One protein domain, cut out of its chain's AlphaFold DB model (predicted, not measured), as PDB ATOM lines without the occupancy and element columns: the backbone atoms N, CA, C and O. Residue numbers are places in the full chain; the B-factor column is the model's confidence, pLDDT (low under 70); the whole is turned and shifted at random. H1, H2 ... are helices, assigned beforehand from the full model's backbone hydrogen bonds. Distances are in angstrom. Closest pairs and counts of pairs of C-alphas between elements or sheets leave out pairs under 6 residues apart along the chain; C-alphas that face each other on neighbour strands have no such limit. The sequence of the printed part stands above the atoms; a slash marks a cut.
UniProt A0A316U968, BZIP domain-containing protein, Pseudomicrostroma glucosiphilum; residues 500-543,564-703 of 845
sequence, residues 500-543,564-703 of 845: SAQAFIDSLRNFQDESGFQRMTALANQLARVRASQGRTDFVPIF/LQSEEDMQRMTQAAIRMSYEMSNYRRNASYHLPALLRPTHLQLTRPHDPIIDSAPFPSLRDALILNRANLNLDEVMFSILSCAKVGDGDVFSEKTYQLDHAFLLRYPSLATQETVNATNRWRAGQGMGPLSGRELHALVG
ATOM      1  N   SER A 500     287.276 239.109 360.840       53.91
ATOM      2  CA  SER A 500     285.908 238.918 361.338       53.91
ATOM      3  C   SER A 500     285.368 237.510 361.083       53.91
ATOM      4  O   SER A 500     284.829 236.915 362.009       53.91
ATOM      5  N   ALA A 501     285.559 236.942 359.888       51.88
ATOM      6  CA  ALA A 501     285.042 235.622 359.526       51.88
ATOM      7  C   ALA A 501     285.685 234.494 360.352       51.88
ATOM      8  O   ALA A 501     284.990 233.627 360.886       51.88
ATOM      9  N   GLN A 502     287.012 234.534 360.511       60.44
ATOM     10  CA  GLN A 502     287.727 233.560 361.340       60.44
ATOM     11  C   GLN A 502     287.410 233.766 362.830       60.44
ATOM     12  O   GLN A 502     287.082 232.802 363.518       60.44
ATOM     13  N   ALA A 503     287.416 235.015 363.311       64.44
ATOM     14  CA  ALA A 503     287.052 235.324 364.691       64.44
ATOM     15  C   ALA A 503     285.620 234.880 365.020       64.44
ATOM     16  O   ALA A 503     285.414 234.321 366.083       64.44
ATOM     17  N   PHE A 504     284.651 235.053 364.116       65.81
ATOM     18  CA  PHE A 504     283.268 234.582 364.270       65.81
ATOM     19  C   PHE A 504     283.184 233.055 364.413       65.81
ATOM     20  O   PHE A 504     282.479 232.554 365.290       65.81
ATOM     21  N   ILE A 505     283.929 232.306 363.592       64.62
ATOM     22  CA  ILE A 505     283.988 230.839 363.675       64.62
ATOM     23  C   ILE A 505     284.578 230.380 365.014       64.62
ATOM     24  O   ILE A 505     284.060 229.438 365.618       64.62
ATOM     25  N   ASP A 506     285.628 231.041 365.496       66.62
ATOM     26  CA  ASP A 506     286.257 230.678 366.764       66.62
ATOM     27  C   ASP A 506     285.461 231.204 367.983       66.62
ATOM     28  O   ASP A 506     285.412 230.528 369.008       66.62
ATOM     29  N   SER A 507     284.699 232.301 367.853       70.38
ATOM     30  CA  SER A 507     283.673 232.717 368.828       70.38
ATOM     31  C   SER A 507     282.632 231.623 369.046       70.38
ATOM     32  O   SER A 507     282.376 231.232 370.182       70.38
ATOM     33  N   LEU A 508     282.056 231.089 367.959       68.44
ATOM     34  CA  LEU A 508     281.055 230.018 368.026       68.44
ATOM     35  C   LEU A 508     281.580 228.773 368.759       68.44
ATOM     36  O   LEU A 508     280.798 228.062 369.383       68.44
ATOM     37  N   ARG A 509     282.893 228.516 368.719       67.94
ATOM     38  CA  ARG A 509     283.531 227.406 369.444       67.94
ATOM     39  C   ARG A 509     283.762 227.710 370.920       67.94
ATOM     40  O   ARG A 509     283.599 226.809 371.737       67.94
ATOM     41  N   ASN A 510     284.133 228.942 371.261       67.94
ATOM     42  CA  ASN A 510     284.469 229.321 372.634       67.94
ATOM     43  C   ASN A 510     283.238 229.398 373.554       67.94
ATOM     44  O   ASN A 510     283.357 229.127 374.744       67.94
ATOM     45  N   PHE A 511     282.053 229.713 373.021       62.44
ATOM     46  CA  PHE A 511     280.816 229.855 373.804       62.44
ATOM     47  C   PHE A 511     279.987 228.552 373.893       62.44
ATOM     48  O   PHE A 511     278.758 228.578 373.786       62.44
ATOM     49  N   GLN A 512     280.624 227.382 374.038       58.94
ATOM     50  CA  GLN A 512     279.911 226.090 374.053       58.94
ATOM     51  C   GLN A 512     279.092 225.828 375.335       58.94
ATOM     52  O   GLN A 512     278.054 225.168 375.239       58.94
ATOM     53  N   ASP A 513     279.448 226.440 376.468       59.59
ATOM     54  CA  ASP A 513     278.813 226.178 377.775       59.59
ATOM     55  C   ASP A 513     277.777 227.237 378.228       59.59
ATOM     56  O   ASP A 513     277.119 227.064 379.251       59.59
ATOM     57  N   GLU A 514     277.599 228.340 377.487       64.12
ATOM     58  CA  GLU A 514     276.737 229.470 377.895       64.12
ATOM     59  C   GLU A 514     275.238 229.300 377.540       64.12
ATOM     60  O   GLU A 514     274.848 228.475 376.713       64.12
ATOM     61  N   SER A 515     274.361 230.142 378.100       68.25
ATOM     62  CA  SER A 515     272.962 230.266 377.636       68.25
ATOM     63  C   SER A 515     272.911 230.725 376.169       68.25
ATOM     64  O   SER A 515     273.709 231.557 375.753       68.25
ATOM     65  N   GLY A 516     271.966 230.225 375.365       63.09
ATOM     66  CA  GLY A 516     271.856 230.554 373.931       63.09
ATOM     67  C   GLY A 516     271.787 232.058 373.657       63.09
ATOM     68  O   GLY A 516     272.498 232.572 372.792       63.09
ATOM     69  N   PHE A 517     271.007 232.773 374.470       62.16
ATOM     70  CA  PHE A 517     270.891 234.228 374.414       62.16
ATOM     71  C   PHE A 517     272.191 234.942 374.827       62.16
ATOM     72  O   PHE A 517     272.565 235.955 374.228       62.16
ATOM     73  N   GLN A 518     272.920 234.395 375.808       67.69
ATOM     74  CA  GLN A 518     274.231 234.906 376.222       67.69
ATOM     75  C   GLN A 518     275.265 234.739 375.101       67.69
ATOM     76  O   GLN A 518     275.858 235.744 374.710       67.69
ATOM     77  N   ARG A 519     275.368 233.551 374.479       70.06
ATOM     78  CA  ARG A 519     276.240 233.292 373.309       70.06
ATOM     79  C   ARG A 519     276.002 234.311 372.201       70.06
ATOM     80  O   ARG A 519     276.944 234.898 371.674       70.06
ATOM     81  N   MET A 520     274.734 234.530 371.838       64.88
ATOM     82  CA  MET A 520     274.353 235.446 370.763       64.88
ATOM     83  C   MET A 520     274.699 236.896 371.109       64.88
ATOM     84  O   MET A 520     275.231 237.620 370.270       64.88
ATOM     85  N   THR A 521     274.461 237.303 372.357       66.12
ATOM     86  CA  THR A 521     274.813 238.636 372.863       66.12
ATOM     87  C   THR A 521     276.332 238.834 372.909       66.12
ATOM     88  O   THR A 521     276.829 239.887 372.506       66.12
ATOM     89  N   ALA A 522     277.099 237.831 373.341       68.19
ATOM     90  CA  ALA A 522     278.558 237.863 373.374       68.19
ATOM     91  C   ALA A 522     279.156 237.926 371.958       68.19
ATOM     92  O   ALA A 522     279.984 238.794 371.676       68.19
ATOM     93  N   LEU A 523     278.665 237.090 371.038       65.81
ATOM     94  CA  LEU A 523     279.063 237.070 369.630       65.81
ATOM     95  C   LEU A 523     278.710 238.381 368.908       65.81
ATOM     96  O   LEU A 523     279.536 238.899 368.157       65.81
ATOM     97  N   ALA A 524     277.538 238.967 369.167       64.12
ATOM     98  CA  ALA A 524     277.152 240.264 368.613       64.12
ATOM     99  C   ALA A 524     278.033 241.410 369.142       64.12
ATOM    100  O   ALA A 524     278.497 242.249 368.369       64.12
ATOM    101  N   ASN A 525     278.339 241.411 370.444       67.44
ATOM    102  CA  ASN A 525     279.285 242.354 371.043       67.44
ATOM    103  C   ASN A 525     280.711 242.171 370.493       67.44
ATOM    104  O   ASN A 525     281.433 243.151 370.303       67.44
ATOM    105  N   GLN A 526     281.129 240.939 370.195       64.31
ATOM    106  CA  GLN A 526     282.424 240.663 369.576       64.31
ATOM    107  C   GLN A 526     282.466 241.120 368.110       64.31
ATOM    108  O   GLN A 526     283.438 241.761 367.713       64.31
ATOM    109  N   LEU A 527     281.397 240.903 367.336       56.88
ATOM    110  CA  LEU A 527     281.233 241.482 365.998       56.88
ATOM    111  C   LEU A 527     281.287 243.015 366.035       56.88
ATOM    112  O   LEU A 527     281.992 243.612 365.225       56.88
ATOM    113  N   ALA A 528     280.616 243.662 366.993       59.69
ATOM    114  CA  ALA A 528     280.669 245.115 367.167       59.69
ATOM    115  C   ALA A 528     282.093 245.617 367.492       59.69
ATOM    116  O   ALA A 528     282.544 246.603 366.909       59.69
ATOM    117  N   ARG A 529     282.844 244.910 368.350       63.22
ATOM    118  CA  ARG A 529     284.260 245.217 368.642       63.22
ATOM    119  C   ARG A 529     285.155 245.064 367.409       63.22
ATOM    120  O   ARG A 529     285.995 245.927 367.158       63.22
ATOM    121  N   VAL A 530     284.960 244.011 366.612       58.97
ATOM    122  CA  VAL A 530     285.713 243.821 365.362       58.97
ATOM    123  C   VAL A 530     285.354 244.908 364.342       58.97
ATOM    124  O   VAL A 530     286.261 245.516 363.781       58.97
ATOM    125  N   ARG A 531     284.073 245.261 364.166       56.19
ATOM    126  CA  ARG A 531     283.656 246.397 363.319       56.19
ATOM    127  C   ARG A 531     284.310 247.715 363.744       56.19
ATOM    128  O   ARG A 531     284.872 248.401 362.893       56.19
ATOM    129  N   ALA A 532     284.337 248.013 365.044       60.28
ATOM    130  CA  ALA A 532     285.010 249.196 365.578       60.28
ATOM    131  C   ALA A 532     286.519 249.209 365.250       60.28
ATOM    132  O   ALA A 532     287.034 250.233 364.804       60.28
ATOM    133  N   SER A 533     287.215 248.068 365.366       53.09
ATOM    134  CA  SER A 533     288.627 247.939 364.951       53.09
ATOM    135  C   SER A 533     288.862 248.107 363.439       53.09
ATOM    136  O   SER A 533     289.955 248.481 363.026       53.09
ATOM    137  N   GLN A 534     287.831 247.888 362.617       54.72
ATOM    138  CA  GLN A 534     287.834 248.113 361.165       54.72
ATOM    139  C   GLN A 534     287.326 249.517 360.769       54.72
ATOM    140  O   GLN A 534     287.118 249.782 359.587       54.72
ATOM    141  N   GLY A 535     287.091 250.415 361.734       42.22
ATOM    142  CA  GLY A 535     286.577 251.768 361.484       42.22
ATOM    143  C   GLY A 535     285.103 251.831 361.064       42.22
ATOM    144  O   GLY A 535     284.648 252.873 360.600       42.22
ATOM    145  N   ARG A 536     284.342 250.737 361.217       47.66
ATOM    146  CA  ARG A 536     282.904 250.672 360.919       47.66
ATOM    147  C   ARG A 536     282.090 250.944 362.183       47.66
ATOM    148  O   ARG A 536     282.095 250.142 363.113       47.66
ATOM    149  N   THR A 537     281.373 252.065 362.195       43.34
ATOM    150  CA  THR A 537     280.524 252.516 363.314       43.34
ATOM    151  C   THR A 537     279.093 251.975 363.273       43.34
ATOM    152  O   THR A 537     278.331 252.198 364.211       43.34
ATOM    153  N   ASP A 538     278.721 251.260 362.209       46.44
ATOM    154  CA  ASP A 538     277.372 250.723 362.018       46.44
ATOM    155  C   ASP A 538     277.110 249.561 362.989       46.44
ATOM    156  O   ASP A 538     277.541 248.413 362.777       46.44
ATOM    157  N   PHE A 539     276.409 249.879 364.079       39.97
ATOM    158  CA  PHE A 539     275.990 248.923 365.100       39.97
ATOM    159  C   PHE A 539     275.243 247.735 364.485       39.97
ATOM    160  O   PHE A 539     274.392 247.891 363.611       39.97
ATOM    161  N   VAL A 540     275.498 246.537 365.016       43.00
ATOM    162  CA  VAL A 540     274.520 245.448 364.936       43.00
ATOM    163  C   VAL A 540     273.432 245.778 365.965       43.00
ATOM    164  O   VAL A 540     273.759 245.821 367.153       43.00
ATOM    165  N   PRO A 541     272.169 246.035 365.573       40.34
ATOM    166  CA  PRO A 541     271.107 246.309 366.532       40.34
ATOM    167  C   PRO A 541     270.713 245.013 367.254       40.34
ATOM    168  O   PRO A 541     269.869 244.248 366.787       40.34
ATOM    169  N   ILE A 542     271.342 244.765 368.403       41.03
ATOM    170  CA  ILE A 542     270.908 243.746 369.361       41.03
ATOM    171  C   ILE A 542     269.622 244.268 370.009       41.03
ATOM    172  O   ILE A 542     269.682 245.175 370.833       41.03
ATOM    173  N   PHE A 543     268.474 243.712 369.617       38.78
ATOM    174  CA  PHE A 543     267.163 243.950 370.235       38.78
ATOM    175  C   PHE A 543     266.831 245.416 370.557       38.78
ATOM    176  O   PHE A 543     266.604 245.785 371.707       38.78
ATOM    177  N   LEU A 564     259.059 235.638 369.572       51.09
ATOM    178  CA  LEU A 564     260.446 235.657 370.044       51.09
ATOM    179  C   LEU A 564     261.008 234.233 369.948       51.09
ATOM    180  O   LEU A 564     260.370 233.297 370.435       51.09
ATOM    181  N   GLN A 565     262.149 234.056 369.270       62.84
ATOM    182  CA  GLN A 565     262.752 232.730 369.129       62.84
ATOM    183  C   GLN A 565     262.916 232.101 370.516       62.84
ATOM    184  O   GLN A 565     263.393 232.770 371.436       62.84
ATOM    185  N   SER A 566     262.527 230.831 370.663       74.06
ATOM    186  CA  SER A 566     262.789 230.116 371.910       74.06
ATOM    187  C   SER A 566     264.297 230.108 372.154       74.06
ATOM    188  O   SER A 566     265.078 230.007 371.203       74.06
ATOM    189  N   GLU A 567     264.735 230.167 373.413       76.38
ATOM    190  CA  GLU A 567     266.159 229.976 373.693       76.38
ATOM    191  C   GLU A 567     266.626 228.604 373.172       76.38
ATOM    192  O   GLU A 567     267.746 228.473 372.684       76.38
ATOM    193  N   GLU A 568     265.732 227.612 373.151       78.94
ATOM    194  CA  GLU A 568     265.970 226.313 372.523       78.94
ATOM    195  C   GLU A 568     266.184 226.424 371.003       78.94
ATOM    196  O   GLU A 568     267.148 225.846 370.504       78.94
ATOM    197  N   ASP A 569     265.367 227.196 370.265       80.56
ATOM    198  CA  ASP A 569     265.552 227.445 368.817       80.56
ATOM    199  C   ASP A 569     266.960 228.007 368.547       80.56
ATOM    200  O   ASP A 569     267.671 227.573 367.637       80.56
ATOM    201  N   MET A 570     267.366 228.964 369.383       80.69
ATOM    202  CA  MET A 570     268.632 229.682 369.294       80.69
ATOM    203  C   MET A 570     269.833 228.790 369.643       80.69
ATOM    204  O   MET A 570     270.865 228.827 368.963       80.69
ATOM    205  N   GLN A 571     269.702 227.939 370.665       82.06
ATOM    206  CA  GLN A 571     270.706 226.932 371.015       82.06
ATOM    207  C   GLN A 571     270.838 225.877 369.904       82.06
ATOM    208  O   GLN A 571     271.959 225.590 369.482       82.06
ATOM    209  N   ARG A 572     269.721 225.368 369.361       84.56
ATOM    210  CA  ARG A 572     269.683 224.427 368.223       84.56
ATOM    211  C   ARG A 572     270.378 225.009 366.988       84.56
ATOM    212  O   ARG A 572     271.233 224.345 366.403       84.56
ATOM    213  N   MET A 573     270.084 226.261 366.626       85.12
ATOM    214  CA  MET A 573     270.758 226.963 365.524       85.12
ATOM    215  C   MET A 573     272.263 227.131 365.776       85.12
ATOM    216  O   MET A 573     273.076 226.868 364.888       85.12
ATOM    217  N   THR A 574     272.658 227.512 366.992       83.75
ATOM    218  CA  THR A 574     274.076 227.687 367.341       83.75
ATOM    219  C   THR A 574     274.839 226.359 367.256       83.75
ATOM    220  O   THR A 574     275.899 226.296 366.632       83.75
ATOM    221  N   GLN A 575     274.278 225.272 367.793       84.00
ATOM    222  CA  GLN A 575     274.844 223.922 367.676       84.00
ATOM    223  C   GLN A 575     274.932 223.464 366.210       84.00
ATOM    224  O   GLN A 575     275.954 222.912 365.798       84.00
ATOM    225  N   ALA A 576     273.908 223.746 365.399       87.12
ATOM    226  CA  ALA A 576     273.920 223.463 363.967       87.12
ATOM    227  C   ALA A 576     275.053 224.211 363.239       87.12
ATOM    228  O   ALA A 576     275.787 223.603 362.460       87.12
ATOM    229  N   ALA A 577     275.257 225.499 363.532       84.31
ATOM    230  CA  ALA A 577     276.335 226.303 362.955       84.31
ATOM    231  C   ALA A 577     277.737 225.815 363.370       84.31
ATOM    232  O   ALA A 577     278.626 225.703 362.520       84.31
ATOM    233  N   ILE A 578     277.929 225.453 364.646       84.62
ATOM    234  CA  ILE A 578     279.167 224.825 365.140       84.62
ATOM    235  C   ILE A 578     279.437 223.520 364.379       84.62
ATOM    236  O   ILE A 578     280.553 223.304 363.899       84.62
ATOM    237  N   ARG A 579     278.413 222.674 364.203       87.19
ATOM    238  CA  ARG A 579     278.538 221.393 363.499       87.19
ATOM    239  C   ARG A 579     278.867 221.578 362.015       87.19
ATOM    240  O   ARG A 579     279.802 220.952 361.527       87.19
ATOM    241  N   MET A 580     278.190 222.487 361.310       86.12
ATOM    242  CA  MET A 580     278.513 222.812 359.911       86.12
ATOM    243  C   MET A 580     279.944 223.355 359.756       86.12
ATOM    244  O   MET A 580     280.668 222.958 358.840       86.12
ATOM    245  N   SER A 581     280.389 224.205 360.687       82.44
ATOM    246  CA  SER A 581     281.767 224.710 360.746       82.44
ATOM    247  C   SER A 581     282.802 223.600 360.993       82.44
ATOM    248  O   SER A 581     283.892 223.630 360.414       82.44
ATOM    249  N   TYR A 582     282.472 222.596 361.811       85.19
ATOM    250  CA  TYR A 582     283.316 221.423 362.054       85.19
ATOM    251  C   TYR A 582     283.497 220.570 360.787       85.19
ATOM    252  O   TYR A 582     284.636 220.358 360.368       85.19
ATOM    253  N   GLU A 583     282.407 220.178 360.116       87.31
ATOM    254  CA  GLU A 583     282.467 219.407 358.859       87.31
ATOM    255  C   GLU A 583     283.295 220.128 357.784       87.31
ATOM    256  O   GLU A 583     284.168 219.539 357.144       87.31
ATOM    257  N   MET A 584     283.071 221.437 357.622       84.75
ATOM    258  CA  MET A 584     283.801 222.256 356.654       84.75
ATOM    259  C   MET A 584     285.283 222.422 357.025       84.75
ATOM    260  O   MET A 584     286.152 222.440 356.153       84.75
ATOM    261  N   SER A 585     285.604 222.486 358.322       81.56
ATOM    262  CA  SER A 585     286.994 222.507 358.803       81.56
ATOM    263  C   SER A 585     287.713 221.182 358.536       81.56
ATOM    264  O   SER A 585     288.885 221.197 358.164       81.56
ATOM    265  N   ASN A 586     287.023 220.047 358.679       85.81
ATOM    266  CA  ASN A 586     287.567 218.731 358.345       85.81
ATOM    267  C   ASN A 586     287.831 218.598 356.841       85.81
ATOM    268  O   ASN A 586     288.918 218.170 356.460       85.81
ATOM    269  N   TYR A 587     286.903 219.047 355.991       87.00
ATOM    270  CA  TYR A 587     287.082 219.057 354.534       87.00
ATOM    271  C   TYR A 587     288.257 219.930 354.070       87.00
ATOM    272  O   TYR A 587     289.049 219.514 353.227       87.00
ATOM    273  N   ARG A 588     288.437 221.116 354.668       83.25
ATOM    274  CA  ARG A 588     289.581 222.001 354.370       83.25
ATOM    275  C   ARG A 588     290.931 221.437 354.825       83.25
ATOM    276  O   ARG A 588     291.953 221.813 354.261       83.25
ATOM    277  N   ARG A 589     290.951 220.561 355.836       83.19
ATOM    278  CA  ARG A 589     292.161 219.848 356.292       83.19
ATOM    279  C   ARG A 589     292.453 218.624 355.422       83.19
ATOM    280  O   ARG A 589     293.590 218.426 355.012       83.19
ATOM    281  N   ASN A 590     291.417 217.844 355.120       86.81
ATOM    282  CA  ASN A 590     291.493 216.576 354.407       86.81
ATOM    283  C   ASN A 590     290.550 216.614 353.194       86.81
ATOM    284  O   ASN A 590     289.360 216.341 353.326       86.81
ATOM    285  N   ALA A 591     291.074 216.877 351.993       83.19
ATOM    286  CA  ALA A 591     290.261 216.937 350.766       83.19
ATOM    287  C   ALA A 591     289.582 215.598 350.384       83.19
ATOM    288  O   ALA A 591     288.680 215.570 349.551       83.19
ATOM    289  N   SER A 592     289.998 214.485 350.998       86.31
ATOM    290  CA  SER A 592     289.352 213.168 350.911       86.31
ATOM    291  C   SER A 592     288.119 213.014 351.815       86.31
ATOM    292  O   SER A 592     287.412 212.012 351.712       86.31
ATOM    293  N   TYR A 593     287.843 213.974 352.702       90.06
ATOM    294  CA  TYR A 593     286.699 213.950 353.610       90.06
ATOM    295  C   TYR A 593     285.381 214.125 352.842       90.06
ATOM    296  O   TYR A 593     285.230 215.033 352.023       90.06
ATOM    297  N   HIS A 594     284.395 213.272 353.109       86.62
ATOM    298  CA  HIS A 594     283.112 213.322 352.412       86.62
ATOM    299  C   HIS A 594     282.122 214.242 353.131       86.62
ATOM    300  O   HIS A 594     281.491 213.847 354.109       86.62
ATOM    301  N   LEU A 595     281.959 215.464 352.615       88.31
ATOM    302  CA  LEU A 595     280.974 216.417 353.132       88.31
ATOM    303  C   LEU A 595     279.528 215.877 353.044       88.31
ATOM    304  O   LEU A 595     279.139 215.331 351.996       88.31
ATOM    305  N   PRO A 596     278.697 216.115 354.084       88.00
ATOM    306  CA  PRO A 596     277.253 215.906 354.031       88.00
ATOM    307  C   PRO A 596     276.614 216.608 352.829       88.00
ATOM    308  O   PRO A 596     277.088 217.657 352.389       88.00
ATOM    309  N   ALA A 597     275.523 216.043 352.301       83.81
ATOM    310  CA  ALA A 597     274.924 216.474 351.033       83.81
ATOM    311  C   ALA A 597     274.620 217.983 350.970       83.81
ATOM    312  O   ALA A 597     274.896 218.606 349.949       83.81
ATOM    313  N   LEU A 598     274.133 218.552 352.078       85.00
ATOM    314  CA  LEU A 598     273.822 219.973 352.240       85.00
ATOM    315  C   LEU A 598     275.049 220.893 352.112       85.00
ATOM    316  O   LEU A 598     274.966 221.968 351.526       85.00
ATOM    317  N   LEU A 599     276.200 220.461 352.636       88.44
ATOM    318  CA  LEU A 599     277.414 221.278 352.717       88.44
ATOM    319  C   LEU A 599     278.297 221.202 351.471       88.44
ATOM    320  O   LEU A 599     279.187 222.042 351.327       88.44
ATOM    321  N   ARG A 600     278.056 220.246 350.563       88.31
ATOM    322  CA  ARG A 600     278.822 220.083 349.314       88.31
ATOM    323  C   ARG A 600     278.968 221.425 348.575       88.31
ATOM    324  O   ARG A 600     277.961 222.122 348.439       88.31
ATOM    325  N   PRO A 601     280.172 221.803 348.104       89.44
ATOM    326  CA  PRO A 601     280.363 223.060 347.388       89.44
ATOM    327  C   PRO A 601     279.538 223.120 346.098       89.44
ATOM    328  O   PRO A 601     279.532 222.170 345.312       89.44
ATOM    329  N   THR A 602     278.870 224.246 345.858       91.06
ATOM    330  CA  THR A 602     278.229 224.551 344.577       91.06
ATOM    331  C   THR A 602     279.269 224.831 343.492       91.06
ATOM    332  O   THR A 602     280.446 225.097 343.752       91.06
ATOM    333  N   HIS A 603     278.828 224.843 342.231       89.25
ATOM    334  CA  HIS A 603     279.693 225.251 341.125       89.25
ATOM    335  C   HIS A 603     280.152 226.718 341.252       89.25
ATOM    336  O   HIS A 603     281.271 227.040 340.855       89.25
ATOM    337  N   LEU A 604     279.344 227.605 341.849       89.50
ATOM    338  CA  LEU A 604     279.728 228.999 342.103       89.50
ATOM    339  C   LEU A 604     280.753 229.129 343.240       89.50
ATOM    340  O   LEU A 604     281.708 229.890 343.079       89.50
ATOM    341  N   GLN A 605     280.633 228.347 344.323       90.38
ATOM    342  CA  GLN A 605     281.670 228.256 345.363       90.38
ATOM    343  C   GLN A 605     283.017 227.801 344.774       90.38
ATOM    344  O   GLN A 605     284.056 228.381 345.082       90.38
ATOM    345  N   LEU A 606     283.010 226.806 343.880       89.38
ATOM    346  CA  LEU A 606     284.230 226.270 343.260       89.38
ATOM    347  C   LEU A 606     284.851 227.181 342.184       89.38
ATOM    348  O   LEU A 606     286.041 227.057 341.906       89.38
ATOM    349  N   THR A 607     284.077 228.080 341.564       91.12
ATOM    350  CA  THR A 607     284.552 228.935 340.453       91.12
ATOM    351  C   THR A 607     284.814 230.389 340.838       91.12
ATOM    352  O   THR A 607     285.549 231.077 340.126       91.12
ATOM    353  N   ARG A 608     284.245 230.892 341.941       87.56
ATOM    354  CA  ARG A 608     284.404 232.290 342.370       87.56
ATOM    355  C   ARG A 608     285.050 232.364 343.757       87.56
ATOM    356  O   ARG A 608     284.451 231.876 344.713       87.56
ATOM    357  N   PRO A 609     286.208 233.040 343.914       85.75
ATOM    358  CA  PRO A 609     286.764 233.345 345.230       85.75
ATOM    359  C   PRO A 609     285.744 234.104 346.083       85.75
ATOM    360  O   PRO A 609     285.184 235.107 345.629       85.75
ATOM    361  N   HIS A 610     285.496 233.610 347.290       85.25
ATOM    362  CA  HIS A 610     284.469 234.084 348.213       85.25
ATOM    363  C   HIS A 610     284.927 233.875 349.667       85.25
ATOM    364  O   HIS A 610     285.992 233.306 349.907       85.25
ATOM    365  N   ASP A 611     284.156 234.376 350.631       82.94
ATOM    366  CA  ASP A 611     284.520 234.311 352.047       82.94
ATOM    367  C   ASP A 611     284.269 232.905 352.643       82.94
ATOM    368  O   ASP A 611     283.147 232.399 352.523       82.94
ATOM    369  N   PRO A 612     285.255 232.295 353.334       83.12
ATOM    370  CA  PRO A 612     285.110 231.031 354.061       83.12
ATOM    371  C   PRO A 612     283.931 230.919 355.048       83.12
ATOM    372  O   PRO A 612     283.607 229.798 355.447       83.12
ATOM    373  N   ILE A 613     283.300 232.014 355.479       82.31
ATOM    374  CA  ILE A 613     282.081 231.972 356.305       82.31
ATOM    375  C   ILE A 613     280.830 231.575 355.499       82.31
ATOM    376  O   ILE A 613     279.912 230.990 356.061       82.31
ATOM    377  N   ILE A 614     280.786 231.826 354.182       87.56
ATOM    378  CA  ILE A 614     279.618 231.498 353.340       87.56
ATOM    379  C   ILE A 614     279.420 229.981 353.261       87.56
ATOM    380  O   ILE A 614     278.286 229.507 353.262       87.56
ATOM    381  N   ASP A 615     280.509 229.207 353.265       86.94
ATOM    382  CA  ASP A 615     280.473 227.742 353.227       86.94
ATOM    383  C   ASP A 615     279.617 227.111 354.343       86.94
ATOM    384  O   ASP A 615     279.109 226.005 354.142       86.94
ATOM    385  N   SER A 616     279.450 227.792 355.489       82.88
ATOM    386  CA  SER A 616     278.675 227.311 356.642       82.88
ATOM    387  C   SER A 616     277.189 227.693 356.626       82.88
ATOM    388  O   SER A 616     276.461 227.285 357.531       82.88
ATOM    389  N   ALA A 617     276.707 228.444 355.628       85.81
ATOM    390  CA  ALA A 617     275.277 228.724 355.486       85.81
ATOM    391  C   ALA A 617     274.524 227.494 354.920       85.81
ATOM    392  O   ALA A 617     275.024 226.844 354.001       85.81
ATOM    393  N   PRO A 618     273.317 227.165 355.422       81.19
ATOM    394  CA  PRO A 618     272.716 225.850 355.187       81.19
ATOM    395  C   PRO A 618     272.174 225.625 353.768       81.19
ATOM    396  O   PRO A 618     272.265 224.515 353.261       81.19
ATOM    397  N   PHE A 619     271.608 226.631 353.094       85.81
ATOM    398  CA  PHE A 619     270.993 226.422 351.772       85.81
ATOM    399  C   PHE A 619     272.013 226.631 350.633       85.81
ATOM    400  O   PHE A 619     272.623 227.703 350.567       85.81
ATOM    401  N   PRO A 620     272.178 225.686 349.682       88.56
ATOM    402  CA  PRO A 620     273.075 225.857 348.536       88.56
ATOM    403  C   PRO A 620     272.765 227.104 347.697       88.56
ATOM    404  O   PRO A 620     273.670 227.888 347.417       88.56
ATOM    405  N   SER A 621     271.492 227.357 347.378       87.88
ATOM    406  CA  SER A 621     271.092 228.557 346.632       87.88
ATOM    407  C   SER A 621     271.319 229.865 347.407       87.88
ATOM    408  O   SER A 621     271.619 230.889 346.793       87.88
ATOM    409  N   LEU A 622     271.239 229.851 348.745       89.12
ATOM    410  CA  LEU A 622     271.581 231.005 349.588       89.12
ATOM    411  C   LEU A 622     273.084 231.304 349.538       89.12
ATOM    412  O   LEU A 622     273.462 232.470 349.443       89.12
ATOM    413  N   ARG A 623     273.941 230.272 349.554       90.62
ATOM    414  CA  ARG A 623     275.397 230.431 349.383       90.62
ATOM    415  C   ARG A 623     275.728 231.057 348.030       90.62
ATOM    416  O   ARG A 623     276.492 232.019 347.973       90.62
ATOM    417  N   ASP A 624     275.072 230.607 346.966       91.75
ATOM    418  CA  ASP A 624     275.223 231.200 345.635       91.75
ATOM    419  C   ASP A 624     274.716 232.651 345.591       91.75
ATOM    420  O   ASP A 624     275.417 233.534 345.092       91.75
ATOM    421  N   ALA A 625     273.557 232.946 346.188       89.19
ATOM    422  CA  ALA A 625     273.024 234.305 346.281       89.19
ATOM    423  C   ALA A 625     273.940 235.252 347.086       89.19
ATOM    424  O   ALA A 625     274.112 236.407 346.693       89.19
ATOM    425  N   LEU A 626     274.584 234.771 348.156       89.75
ATOM    426  CA  LEU A 626     275.600 235.511 348.916       89.75
ATOM    427  C   LEU A 626     276.842 235.812 348.060       89.75
ATOM    428  O   LEU A 626     277.323 236.944 348.051       89.75
ATOM    429  N   ILE A 627     277.333 234.834 347.291       90.62
ATOM    430  CA  ILE A 627     278.493 234.996 346.395       90.62
ATOM    431  C   ILE A 627     278.199 235.996 345.269       90.62
ATOM    432  O   ILE A 627     279.072 236.790 344.907       90.62
ATOM    433  N   LEU A 628     276.983 235.979 344.713       89.44
ATOM    434  CA  LEU A 628     276.561 236.910 343.666       89.44
ATOM    435  C   LEU A 628     276.378 238.339 344.200       89.44
ATOM    436  O   LEU A 628     276.881 239.281 343.589       89.44
ATOM    437  N   ASN A 629     275.721 238.507 345.353       86.00
ATOM    438  CA  ASN A 629     275.381 239.817 345.925       86.00
ATOM    439  C   ASN A 629     276.460 240.408 346.858       86.00
ATOM    440  O   ASN A 629     276.242 241.464 347.449       86.00
ATOM    441  N   ARG A 630     277.633 239.770 346.973       81.31
ATOM    442  CA  ARG A 630     278.726 240.099 347.917       81.31
ATOM    443  C   ARG A 630     279.190 241.564 347.975       81.31
ATOM    444  O   ARG A 630     279.819 241.953 348.948       81.31
ATOM    445  N   ALA A 631     278.949 242.354 346.927       80.56
ATOM    446  CA  ALA A 631     279.314 243.774 346.880       80.56
ATOM    447  C   ALA A 631     278.300 244.684 347.600       80.56
ATOM    448  O   ALA A 631     278.648 245.788 348.004       80.56
ATOM    449  N   ASN A 632     277.062 244.207 347.772       82.62
ATOM    450  CA  ASN A 632     275.916 244.984 348.251       82.62
ATOM    451  C   ASN A 632     275.433 244.527 349.642       82.62
ATOM    452  O   ASN A 632     274.409 245.007 350.120       82.62
ATOM    453  N   LEU A 633     276.120 243.565 350.271       85.56
ATOM    454  CA  LEU A 633     275.702 242.920 351.517       85.56
ATOM    455  C   LEU A 633     276.839 242.910 352.544       85.56
ATOM    456  O   LEU A 633     277.931 242.414 352.271       85.56
ATOM    457  N   ASN A 634     276.555 243.376 353.761       84.00
ATOM    458  CA  ASN A 634     277.441 243.180 354.905       84.00
ATOM    459  C   ASN A 634     277.353 241.722 355.369       84.00
ATOM    460  O   ASN A 634     276.446 241.355 356.115       84.00
ATOM    461  N   LEU A 635     278.298 240.888 354.944       84.06
ATOM    462  CA  LEU A 635     278.270 239.450 355.212       84.06
ATOM    463  C   LEU A 635     278.170 239.106 356.711       84.06
ATOM    464  O   LEU A 635     277.341 238.279 357.077       84.06
ATOM    465  N   ASP A 636     278.909 239.808 357.578       81.62
ATOM    466  CA  ASP A 636     278.811 239.662 359.043       81.62
ATOM    467  C   ASP A 636     277.377 239.895 359.570       81.62
ATOM    468  O   ASP A 636     276.938 239.263 360.527       81.62
ATOM    469  N   GLU A 637     276.644 240.833 358.963       83.25
ATOM    470  CA  GLU A 637     275.278 241.216 359.342       83.25
ATOM    471  C   GLU A 637     274.251 240.181 358.879       83.25
ATOM    472  O   GLU A 637     273.327 239.842 359.618       83.25
ATOM    473  N   VAL A 638     274.442 239.645 357.671       86.06
ATOM    474  CA  VAL A 638     273.599 238.578 357.131       86.06
ATOM    475  C   VAL A 638     273.827 237.281 357.902       86.06
ATOM    476  O   VAL A 638     272.855 236.660 358.315       86.06
ATOM    477  N   MET A 639     275.079 236.891 358.167       84.31
ATOM    478  CA  MET A 639     275.390 235.679 358.936       84.31
ATOM    479  C   MET A 639     274.891 235.776 360.382       84.31
ATOM    480  O   MET A 639     274.335 234.805 360.892       84.31
ATOM    481  N   PHE A 640     274.993 236.949 361.021       83.50
ATOM    482  CA  PHE A 640     274.340 237.186 362.310       83.50
ATOM    483  C   PHE A 640     272.814 237.054 362.202       83.50
ATOM    484  O   PHE A 640     272.206 236.314 362.966       83.50
ATOM    485  N   SER A 641     272.187 237.682 361.204       83.81
ATOM    486  CA  SER A 641     270.737 237.591 361.004       83.81
ATOM    487  C   SER A 641     270.255 236.184 360.620       83.81
ATOM    488  O   SER A 641     269.101 235.866 360.883       83.81
ATOM    489  N   ILE A 642     271.101 235.321 360.047       84.88
ATOM    490  CA  ILE A 642     270.801 233.891 359.886       84.88
ATOM    491  C   ILE A 642     270.772 233.225 361.267       84.88
ATOM    492  O   ILE A 642     269.766 232.605 361.600       84.88
ATOM    493  N   LEU A 643     271.801 233.404 362.104       82.00
ATOM    494  CA  LEU A 643     271.821 232.835 363.461       82.00
ATOM    495  C   LEU A 643     270.669 233.334 364.353       82.00
ATOM    496  O   LEU A 643     270.194 232.576 365.191       82.00
ATOM    497  N   SER A 644     270.236 234.587 364.183       78.94
ATOM    498  CA  SER A 644     269.214 235.246 365.016       78.94
ATOM    499  C   SER A 644     267.781 235.180 364.485       78.94
ATOM    500  O   SER A 644     266.860 235.582 365.197       78.94
ATOM    501  N   CYS A 645     267.570 234.749 363.238       78.31
ATOM    502  CA  CYS A 645     266.234 234.728 362.625       78.31
ATOM    503  C   CYS A 645     265.883 233.391 361.962       78.31
ATOM    504  O   CYS A 645     264.702 233.084 361.833       78.31
ATOM    505  N   ALA A 646     266.850 232.565 361.561       83.31
ATOM    506  CA  ALA A 646     266.541 231.227 361.068       83.31
ATOM    507  C   ALA A 646     266.279 230.253 362.234       83.31
ATOM    508  O   ALA A 646     266.816 230.417 363.330       83.31
ATOM    509  N   LYS A 647     265.447 229.235 361.998       83.19
ATOM    510  CA  LYS A 647     265.109 228.171 362.957       83.19
ATOM    511  C   LYS A 647     265.567 226.807 362.440       83.19
ATOM    512  O   LYS A 647     265.638 226.592 361.227       83.19
ATOM    513  N   VAL A 648     265.852 225.890 363.368       84.62
ATOM    514  CA  VAL A 648     266.165 224.477 363.094       84.62
ATOM    515  C   VAL A 648     265.118 223.611 363.792       84.62
ATOM    516  O   VAL A 648     265.061 223.577 365.022       84.62
ATOM    517  N   GLY A 649     264.272 222.941 363.009       78.56
ATOM    518  CA  GLY A 649     263.277 221.997 363.524       78.56
ATOM    519  C   GLY A 649     263.900 220.698 364.043       78.56
ATOM    520  O   GLY A 649     265.107 220.478 363.947       78.56
ATOM    521  N   ASP A 650     263.073 219.808 364.585       71.19
ATOM    522  CA  ASP A 650     263.513 218.479 365.019       71.19
ATOM    523  C   ASP A 650     263.845 217.595 363.803       71.19
ATOM    524  O   ASP A 650     262.970 217.243 363.008       71.19
ATOM    525  N   GLY A 651     265.120 217.236 363.633       76.19
ATOM    526  CA  GLY A 651     265.567 216.423 362.502       76.19
ATOM    527  C   GLY A 651     267.083 216.401 362.314       76.19
ATOM    528  O   GLY A 651     267.851 216.795 363.189       76.19
ATOM    529  N   ASP A 652     267.518 215.929 361.144       82.12
ATOM    530  CA  ASP A 652     268.928 215.969 360.754       82.12
ATOM    531  C   ASP A 652     269.361 217.404 360.417       82.12
ATOM    532  O   ASP A 652     268.781 218.060 359.547       82.12
ATOM    533  N   VAL A 653     270.431 217.855 361.073       83.88
ATOM    534  CA  VAL A 653     271.117 219.134 360.834       83.88
ATOM    535  C   VAL A 653     271.668 219.227 359.404       83.88
ATOM    536  O   VAL A 653     271.849 220.324 358.896       83.88
ATOM    537  N   PHE A 654     271.897 218.110 358.710       84.69
ATOM    538  CA  PHE A 654     272.340 218.111 357.311       84.69
ATOM    539  C   PHE A 654     271.209 217.896 356.294       84.69
ATOM    540  O   PHE A 654     271.473 217.584 355.130       84.69
ATOM    541  N   SER A 655     269.955 218.123 356.696       83.88
ATOM    542  CA  SER A 655     268.799 218.134 355.799       83.88
ATOM    543  C   SER A 655     268.259 219.551 355.604       83.88
ATOM    544  O   SER A 655     267.855 220.227 356.548       83.88
ATOM    545  N   GLU A 656     268.165 219.982 354.345       79.62
ATOM    546  CA  GLU A 656     267.584 221.271 353.930       79.62
ATOM    547  C   GLU A 656     266.149 221.470 354.462       79.62
ATOM    548  O   GLU A 656     265.702 222.588 354.700       79.62
ATOM    549  N   LYS A 657     265.420 220.367 354.692       79.81
ATOM    550  CA  LYS A 657     264.043 220.376 355.207       79.81
ATOM    551  C   LYS A 657     263.938 220.798 356.676       79.81
ATOM    552  O   LYS A 657     262.841 221.141 357.101       79.81
ATOM    553  N   THR A 658     265.037 220.735 357.425       84.38
ATOM    554  CA  THR A 658     265.093 221.041 358.862       84.38
ATOM    555  C   THR A 658     265.249 222.545 359.118       84.38
ATOM    556  O   THR A 658     264.899 223.025 360.195       84.38
ATOM    557  N   TYR A 659     265.741 223.304 358.134       85.50
ATOM    558  CA  TYR A 659     265.958 224.745 358.243       85.50
ATOM    559  C   TYR A 659     264.760 225.563 357.762       85.50
ATOM    560  O   TYR A 659     264.136 225.264 356.746       85.50
ATOM    561  N   GLN A 660     264.519 226.677 358.445       84.06
ATOM    562  CA  GLN A 660     263.558 227.706 358.061       84.06
ATOM    563  C   GLN A 660     264.225 229.080 358.191       84.06
ATOM    564  O   GLN A 660     264.841 229.354 359.218       84.06
ATOM    565  N   LEU A 661     264.071 229.967 357.203       85.12
ATOM    566  CA  LEU A 661     264.346 231.397 357.391       85.12
ATOM    567  C   LEU A 661     263.061 232.102 357.847       85.12
ATOM    568  O   LEU A 661     261.989 231.843 357.294       85.12
ATOM    569  N   ASP A 662     263.142 232.983 358.841       81.56
ATOM    570  CA  ASP A 662     261.991 233.797 359.240       81.56
ATOM    571  C   ASP A 662     261.617 234.855 358.178       81.56
ATOM    572  O   ASP A 662     262.439 235.292 357.367       81.56
ATOM    573  N   HIS A 663     260.357 235.288 358.200       76.56
ATOM    574  CA  HIS A 663     259.816 236.322 357.328       76.56
ATOM    575  C   HIS A 663     260.582 237.654 357.424       76.56
ATOM    576  O   HIS A 663     260.841 238.272 356.390       76.56
ATOM    577  N   ALA A 664     261.019 238.074 358.620       77.31
ATOM    578  CA  ALA A 664     261.781 239.311 358.788       77.31
ATOM    579  C   ALA A 664     263.143 239.260 358.072       77.31
ATOM    580  O   ALA A 664     263.595 240.274 357.537       77.31
ATOM    581  N   PHE A 665     263.774 238.081 357.985       85.56
ATOM    582  CA  PHE A 665     265.003 237.898 357.206       85.56
ATOM    583  C   PHE A 665     264.745 238.078 355.703       85.56
ATOM    584  O   PHE A 665     265.501 238.779 355.032       85.56
ATOM    585  N   LEU A 666     263.668 237.484 355.176       83.81
ATOM    586  CA  LEU A 666     263.323 237.563 353.751       83.81
ATOM    587  C   LEU A 666     262.943 238.988 353.312       83.81
ATOM    588  O   LEU A 666     263.291 239.390 352.204       83.81
ATOM    589  N   LEU A 667     262.288 239.765 354.183       82.94
ATOM    590  CA  LEU A 667     262.021 241.190 353.945       82.94
ATOM    591  C   LEU A 667     263.291 242.052 354.029       82.94
ATOM    592  O   LEU A 667     263.446 242.986 353.245       82.94
ATOM    593  N   ARG A 668     264.209 241.747 354.959       82.00
ATOM    594  CA  ARG A 668     265.470 242.489 355.135       82.00
ATOM    595  C   ARG A 668     266.489 242.209 354.027       82.00
ATOM    596  O   ARG A 668     267.230 243.115 353.653       82.00
ATOM    597  N   TYR A 669     266.507 240.993 353.477       86.00
ATOM    598  CA  TYR A 669     267.429 240.587 352.409       86.00
ATOM    599  C   TYR A 669     266.702 239.947 351.206       86.00
ATOM    600  O   TYR A 669     266.882 238.758 350.926       86.00
ATOM    601  N   PRO A 670     265.925 240.721 350.426       82.94
ATOM    602  CA  PRO A 670     265.113 240.194 349.321       82.94
ATOM    603  C   PRO A 670     265.951 239.586 348.190       82.94
ATOM    604  O   PRO A 670     265.521 238.656 347.516       82.94
ATOM    605  N   SER A 671     267.181 240.073 347.999       84.00
ATOM    606  CA  SER A 671     268.161 239.524 347.049       84.00
ATOM    607  C   SER A 671     268.698 238.138 347.436       84.00
ATOM    608  O   SER A 671     269.387 237.508 346.632       84.00
ATOM    609  N   LEU A 672     268.374 237.656 348.641       85.56
ATOM    610  CA  LEU A 672     268.693 236.322 349.154       85.56
ATOM    611  C   LEU A 672     267.460 235.403 349.257       85.56
ATOM    612  O   LEU A 672     267.610 234.231 349.607       85.56
ATOM    613  N   ALA A 673     266.256 235.899 348.942       84.50
ATOM    614  CA  ALA A 673     264.995 235.158 349.015       84.50
ATOM    615  C   ALA A 673     264.828 234.186 347.828       84.50
ATOM    616  O   ALA A 673     263.977 234.349 346.953       84.50
ATOM    617  N   THR A 674     265.678 233.162 347.778       84.25
ATOM    618  CA  THR A 674     265.645 232.111 346.750       84.25
ATOM    619  C   THR A 674     264.380 231.256 346.850       84.25
ATOM    620  O   THR A 674     263.802 231.100 347.928       84.25
ATOM    621  N   GLN A 675     263.977 230.621 345.745       82.38
ATOM    622  CA  GLN A 675     262.786 229.765 345.721       82.38
ATOM    623  C   GLN A 675     262.853 228.617 346.747       82.38
ATOM    624  O   GLN A 675     261.828 228.269 347.324       82.38
ATOM    625  N   GLU A 676     264.037 228.059 347.021       82.00
ATOM    626  CA  GLU A 676     264.250 227.041 348.066       82.00
ATOM    627  C   GLU A 676     263.946 227.599 349.462       82.00
ATOM    628  O   GLU A 676     263.132 227.028 350.190       82.00
ATOM    629  N   THR A 677     264.521 228.759 349.808       82.31
ATOM    630  CA  THR A 677     264.292 229.400 351.115       82.31
ATOM    631  C   THR A 677     262.833 229.816 351.305       82.31
ATOM    632  O   THR A 677     262.243 229.504 352.336       82.31
ATOM    633  N   VAL A 678     262.199 230.407 350.285       83.81
ATOM    634  CA  VAL A 678     260.768 230.757 350.309       83.81
ATOM    635  C   VAL A 678     259.899 229.498 350.430       83.81
ATOM    636  O   VAL A 678     258.949 229.481 351.210       83.81
ATOM    637  N   ASN A 679     260.248 228.400 349.749       84.00
ATOM    638  CA  ASN A 679     259.563 227.114 349.901       84.00
ATOM    639  C   ASN A 679     259.766 226.490 351.295       84.00
ATOM    640  O   ASN A 679     258.894 225.758 351.763       84.00
ATOM    641  N   ALA A 680     260.895 226.727 351.970       80.75
ATOM    642  CA  ALA A 680     261.115 226.314 353.359       80.75
ATOM    643  C   ALA A 680     260.245 227.128 354.330       80.75
ATOM    644  O   ALA A 680     259.463 226.552 355.089       80.75
ATOM    645  N   THR A 681     260.277 228.458 354.232       79.94
ATOM    646  CA  THR A 681     259.444 229.356 355.045       79.94
ATOM    647  C   THR A 681     257.948 229.103 354.830       79.94
ATOM    648  O   THR A 681     257.193 229.059 355.798       79.94
ATOM    649  N   ASN A 682     257.508 228.841 353.595       84.44
ATOM    650  CA  ASN A 682     256.104 228.537 353.295       84.44
ATOM    651  C   ASN A 682     255.630 227.188 353.848       84.44
ATOM    652  O   ASN A 682     254.477 227.090 354.262       84.44
ATOM    653  N   ARG A 683     256.499 226.168 353.915       79.38
ATOM    654  CA  ARG A 683     256.180 224.897 354.595       79.38
ATOM    655  C   ARG A 683     255.907 225.117 356.083       79.38
ATOM    656  O   ARG A 683     254.932 224.582 356.601       79.38
ATOM    657  N   TRP A 684     256.720 225.940 356.750       74.62
ATOM    658  CA  TRP A 684     256.497 226.288 358.156       74.62
ATOM    659  C   TRP A 684     255.243 227.150 358.351       74.62
ATOM    660  O   TRP A 684     254.423 226.834 359.206       74.62
ATOM    661  N   ARG A 685     255.039 228.179 357.515       76.25
ATOM    662  CA  ARG A 685     253.841 229.039 357.560       76.25
ATOM    663  C   ARG A 685     252.554 228.227 357.413       76.25
ATOM    664  O   ARG A 685     251.661 228.385 358.237       76.25
ATOM    665  N   ALA A 686     252.502 227.285 356.468       81.19
ATOM    666  CA  ALA A 686     251.377 226.359 356.332       81.19
ATOM    667  C   ALA A 686     251.161 225.493 357.593       81.19
ATOM    668  O   ALA A 686     250.020 225.277 357.992       81.19
ATOM    669  N   GLY A 687     252.238 225.053 358.256       74.62
ATOM    670  CA  GLY A 687     252.173 224.345 359.542       74.62
ATOM    671  C   GLY A 687     251.652 225.193 360.713       74.62
ATOM    672  O   GLY A 687     251.078 224.640 361.643       74.62
ATOM    673  N   GLN A 688     251.795 226.520 360.643       71.50
ATOM    674  CA  GLN A 688     251.225 227.491 361.590       71.50
ATOM    675  C   GLN A 688     249.851 228.039 361.147       71.50
ATOM    676  O   GLN A 688     249.339 228.983 361.742       71.50
ATOM    677  N   GLY A 689     249.258 227.511 360.067       75.38
ATOM    678  CA  GLY A 689     248.004 228.025 359.492       75.38
ATOM    679  C   GLY A 689     248.117 229.390 358.793       75.38
ATOM    680  O   GLY A 689     247.108 229.945 358.363       75.38
ATOM    681  N   MET A 690     249.327 229.938 358.646       73.44
ATOM    682  CA  MET A 690     249.583 231.218 357.985       73.44
ATOM    683  C   MET A 690     249.588 231.074 356.457       73.44
ATOM    684  O   MET A 690     250.147 230.124 355.904       73.44
ATOM    685  N   GLY A 691     249.047 232.075 355.753       75.69
ATOM    686  CA  GLY A 691     249.065 232.119 354.287       75.69
ATOM    687  C   GLY A 691     250.490 232.127 353.697       75.69
ATOM    688  O   GLY A 691     251.392 232.735 354.292       75.69
ATOM    689  N   PRO A 692     250.722 231.472 352.543       78.50
ATOM    690  CA  PRO A 692     252.037 231.405 351.908       78.50
ATOM    691  C   PRO A 692     252.480 232.774 351.374       78.50
ATOM    692  O   PRO A 692     251.672 233.537 350.858       78.50
ATOM    693  N   LEU A 693     253.779 233.053 351.456       74.75
ATOM    694  CA  LEU A 693     254.426 234.213 350.843       74.75
ATOM    695  C   LEU A 693     254.766 233.883 349.386       74.75
ATOM    696  O   LEU A 693     255.510 232.929 349.138       74.75
ATOM    697  N   SER A 694     254.304 234.660 348.406       74.81
ATOM    698  CA  SER A 694     254.868 234.558 347.059       74.81
ATOM    699  C   SER A 694     256.171 235.360 346.955       74.81
ATOM    700  O   SER A 694     256.310 236.454 347.504       74.81
ATOM    701  N   GLY A 695     257.129 234.861 346.166       63.34
ATOM    702  CA  GLY A 695     258.347 235.622 345.851       63.34
ATOM    703  C   GLY A 695     258.060 236.953 345.137       63.34
ATOM    704  O   GLY A 695     258.857 237.883 345.213       63.34
ATOM    705  N   ARG A 696     256.894 237.084 344.482       57.75
ATOM    706  CA  ARG A 696     256.450 238.344 343.869       57.75
ATOM    707  C   ARG A 696     256.033 239.385 344.904       57.75
ATOM    708  O   ARG A 696     256.374 240.546 344.720       57.75
ATOM    709  N   GLU A 697     255.357 238.994 345.983       60.97
ATOM    710  CA  GLU A 697     254.993 239.916 347.071       60.97
ATOM    711  C   GLU A 697     256.233 240.407 347.824       60.97
ATOM    712  O   GLU A 697     256.350 241.605 348.069       60.97
ATOM    713  N   LEU A 698     257.207 239.524 348.086       62.91
ATOM    714  CA  LEU A 698     258.495 239.910 348.679       62.91
ATOM    715  C   LEU A 698     259.233 240.958 347.826       62.91
ATOM    716  O   LEU A 698     259.722 241.947 348.363       62.91
ATOM    717  N   HIS A 699     259.261 240.809 346.496       57.28
ATOM    718  CA  HIS A 699     259.826 241.838 345.613       57.28
ATOM    719  C   HIS A 699     258.961 243.113 345.520       57.28
ATOM    720  O   HIS A 699     259.511 244.211 345.425       57.28
ATOM    721  N   ALA A 700     257.630 242.999 345.563       54.66
ATOM    722  CA  ALA A 700     256.717 244.141 345.454       54.66
ATOM    723  C   ALA A 700     256.749 245.053 346.694       54.66
ATOM    724  O   ALA A 700     256.796 246.274 346.547       54.66
ATOM    725  N   LEU A 701     256.788 244.475 347.900       50.19
ATOM    726  CA  LEU A 701     256.893 245.214 349.168       50.19
ATOM    727  C   LEU A 701     258.143 246.106 349.206       50.19
ATOM    728  O   LEU A 701     258.097 247.244 349.668       50.19
ATOM    729  N   VAL A 702     259.249 245.606 348.658       50.25
ATOM    730  CA  VAL A 702     260.554 246.282 348.635       50.25
ATOM    731  C   VAL A 702     260.583 247.417 347.611       50.25
ATOM    732  O   VAL A 702     261.145 248.479 347.880       50.25
ATOM    733  N   GLY A 703     259.929 247.235 346.458       42.69
ATOM    734  CA  GLY A 703     259.842 248.256 345.409       42.69
ATOM    735  C   GLY A 703     259.127 249.546 345.834       42.69
ATOM    736  O   GLY A 703     259.363 250.590 345.233       42.69
TER     737      GLY A 703
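What this domain is: This is residues 500 to 543 and 564 to 703 of the 845 residues of the protein "BZIP domain-containing protein" of Pseudomicrostroma glucosiphilum (UniProt A0A316U968). Picture a rounded cluster of helices: the long H3 runs slantwise along one side, with the helical hairpin of H1 and H2 packed on it, and H6 sits near the middle, between that group and the short H7. H4 and H5 make a small pair elsewhere on the cluster, H8 and H9 are near H7, and long loops wind between the helices. The printed part has 184 residues with nine named helices, H1 to H9 in chain order, and no named strand; the class is all helix. It is compact, with a radius of gyration of the C-alphas of 16.2 A and spans of 42 by 40 by 34 A.

Where its parts are: Find C-alpha 567 at (266.159, 229.976, 373.693); from there H3, residues 567 to 589, runs 32.9 A to C-alpha 589 at (292.161, 219.848, 356.292). Before it come H1, residues 500 to 510, 14.9 A long, and H2, residues 516 to 533, 25.8 A long. After it look for H4, residues 603 to 607; H5, residues 620 to 629; H6, residues 635 to 645; H7, residues 663 to 668; H8, residues 675 to 687, 18.2 A long; and H9, residues 695 to 703, ending at C-alpha 703 at (259.842, 248.256, 345.409).

How they stand to each other: Start at H3, whose residues 574 to 581 alone touch H1, at a steep tilt of 66 degrees; the closest C-alphas are those of Leu 508 and Ile 578, 6.2 A apart. Its residues 567 to 574 alone touch H2, where the C-alphas of Gly 516 and Gln 571 come closest, at 4.8 A. H1 and H2 form a hairpin, at a shallow tilt of 30 degrees, opposite ways. With residues 570 to 577 alone H3 touches H6, closest at Met 573 and Leu 643, their C-alphas 6.3 A apart. H6 and H7 form a hairpin, closest at the C-alphas of Cys 645 and Phe 665, 6.4 A. H7 and H9 only just touch, with 3 pairs of C-alphas within 8 A, closest at Leu 667 and Leu 698, 6.5 A. H4 touches H5, closest at the C-alphas of Leu 604 and Asp 624, 6.1 A, and H3 and H4 are apart. H8 touches no helix. In H1 to H8 every O i to N i+4 pair is within hydrogen-bond range; in H9, 4 of 5 are.

The domain as a whole: The two C-alphas farthest apart are those of Ser 592 and Gly 703, 46.2 A. Residues 544 to 563 are not printed; C-alphas 543 and 564 are 10.7 A apart across the cut. The links H3 to H4, H4 to H5 and H6 to H7 are long. The mean pLDDT of the printed part is 76.0, and 53 residues are under 70, among them 520 to 543 and 695 to 703.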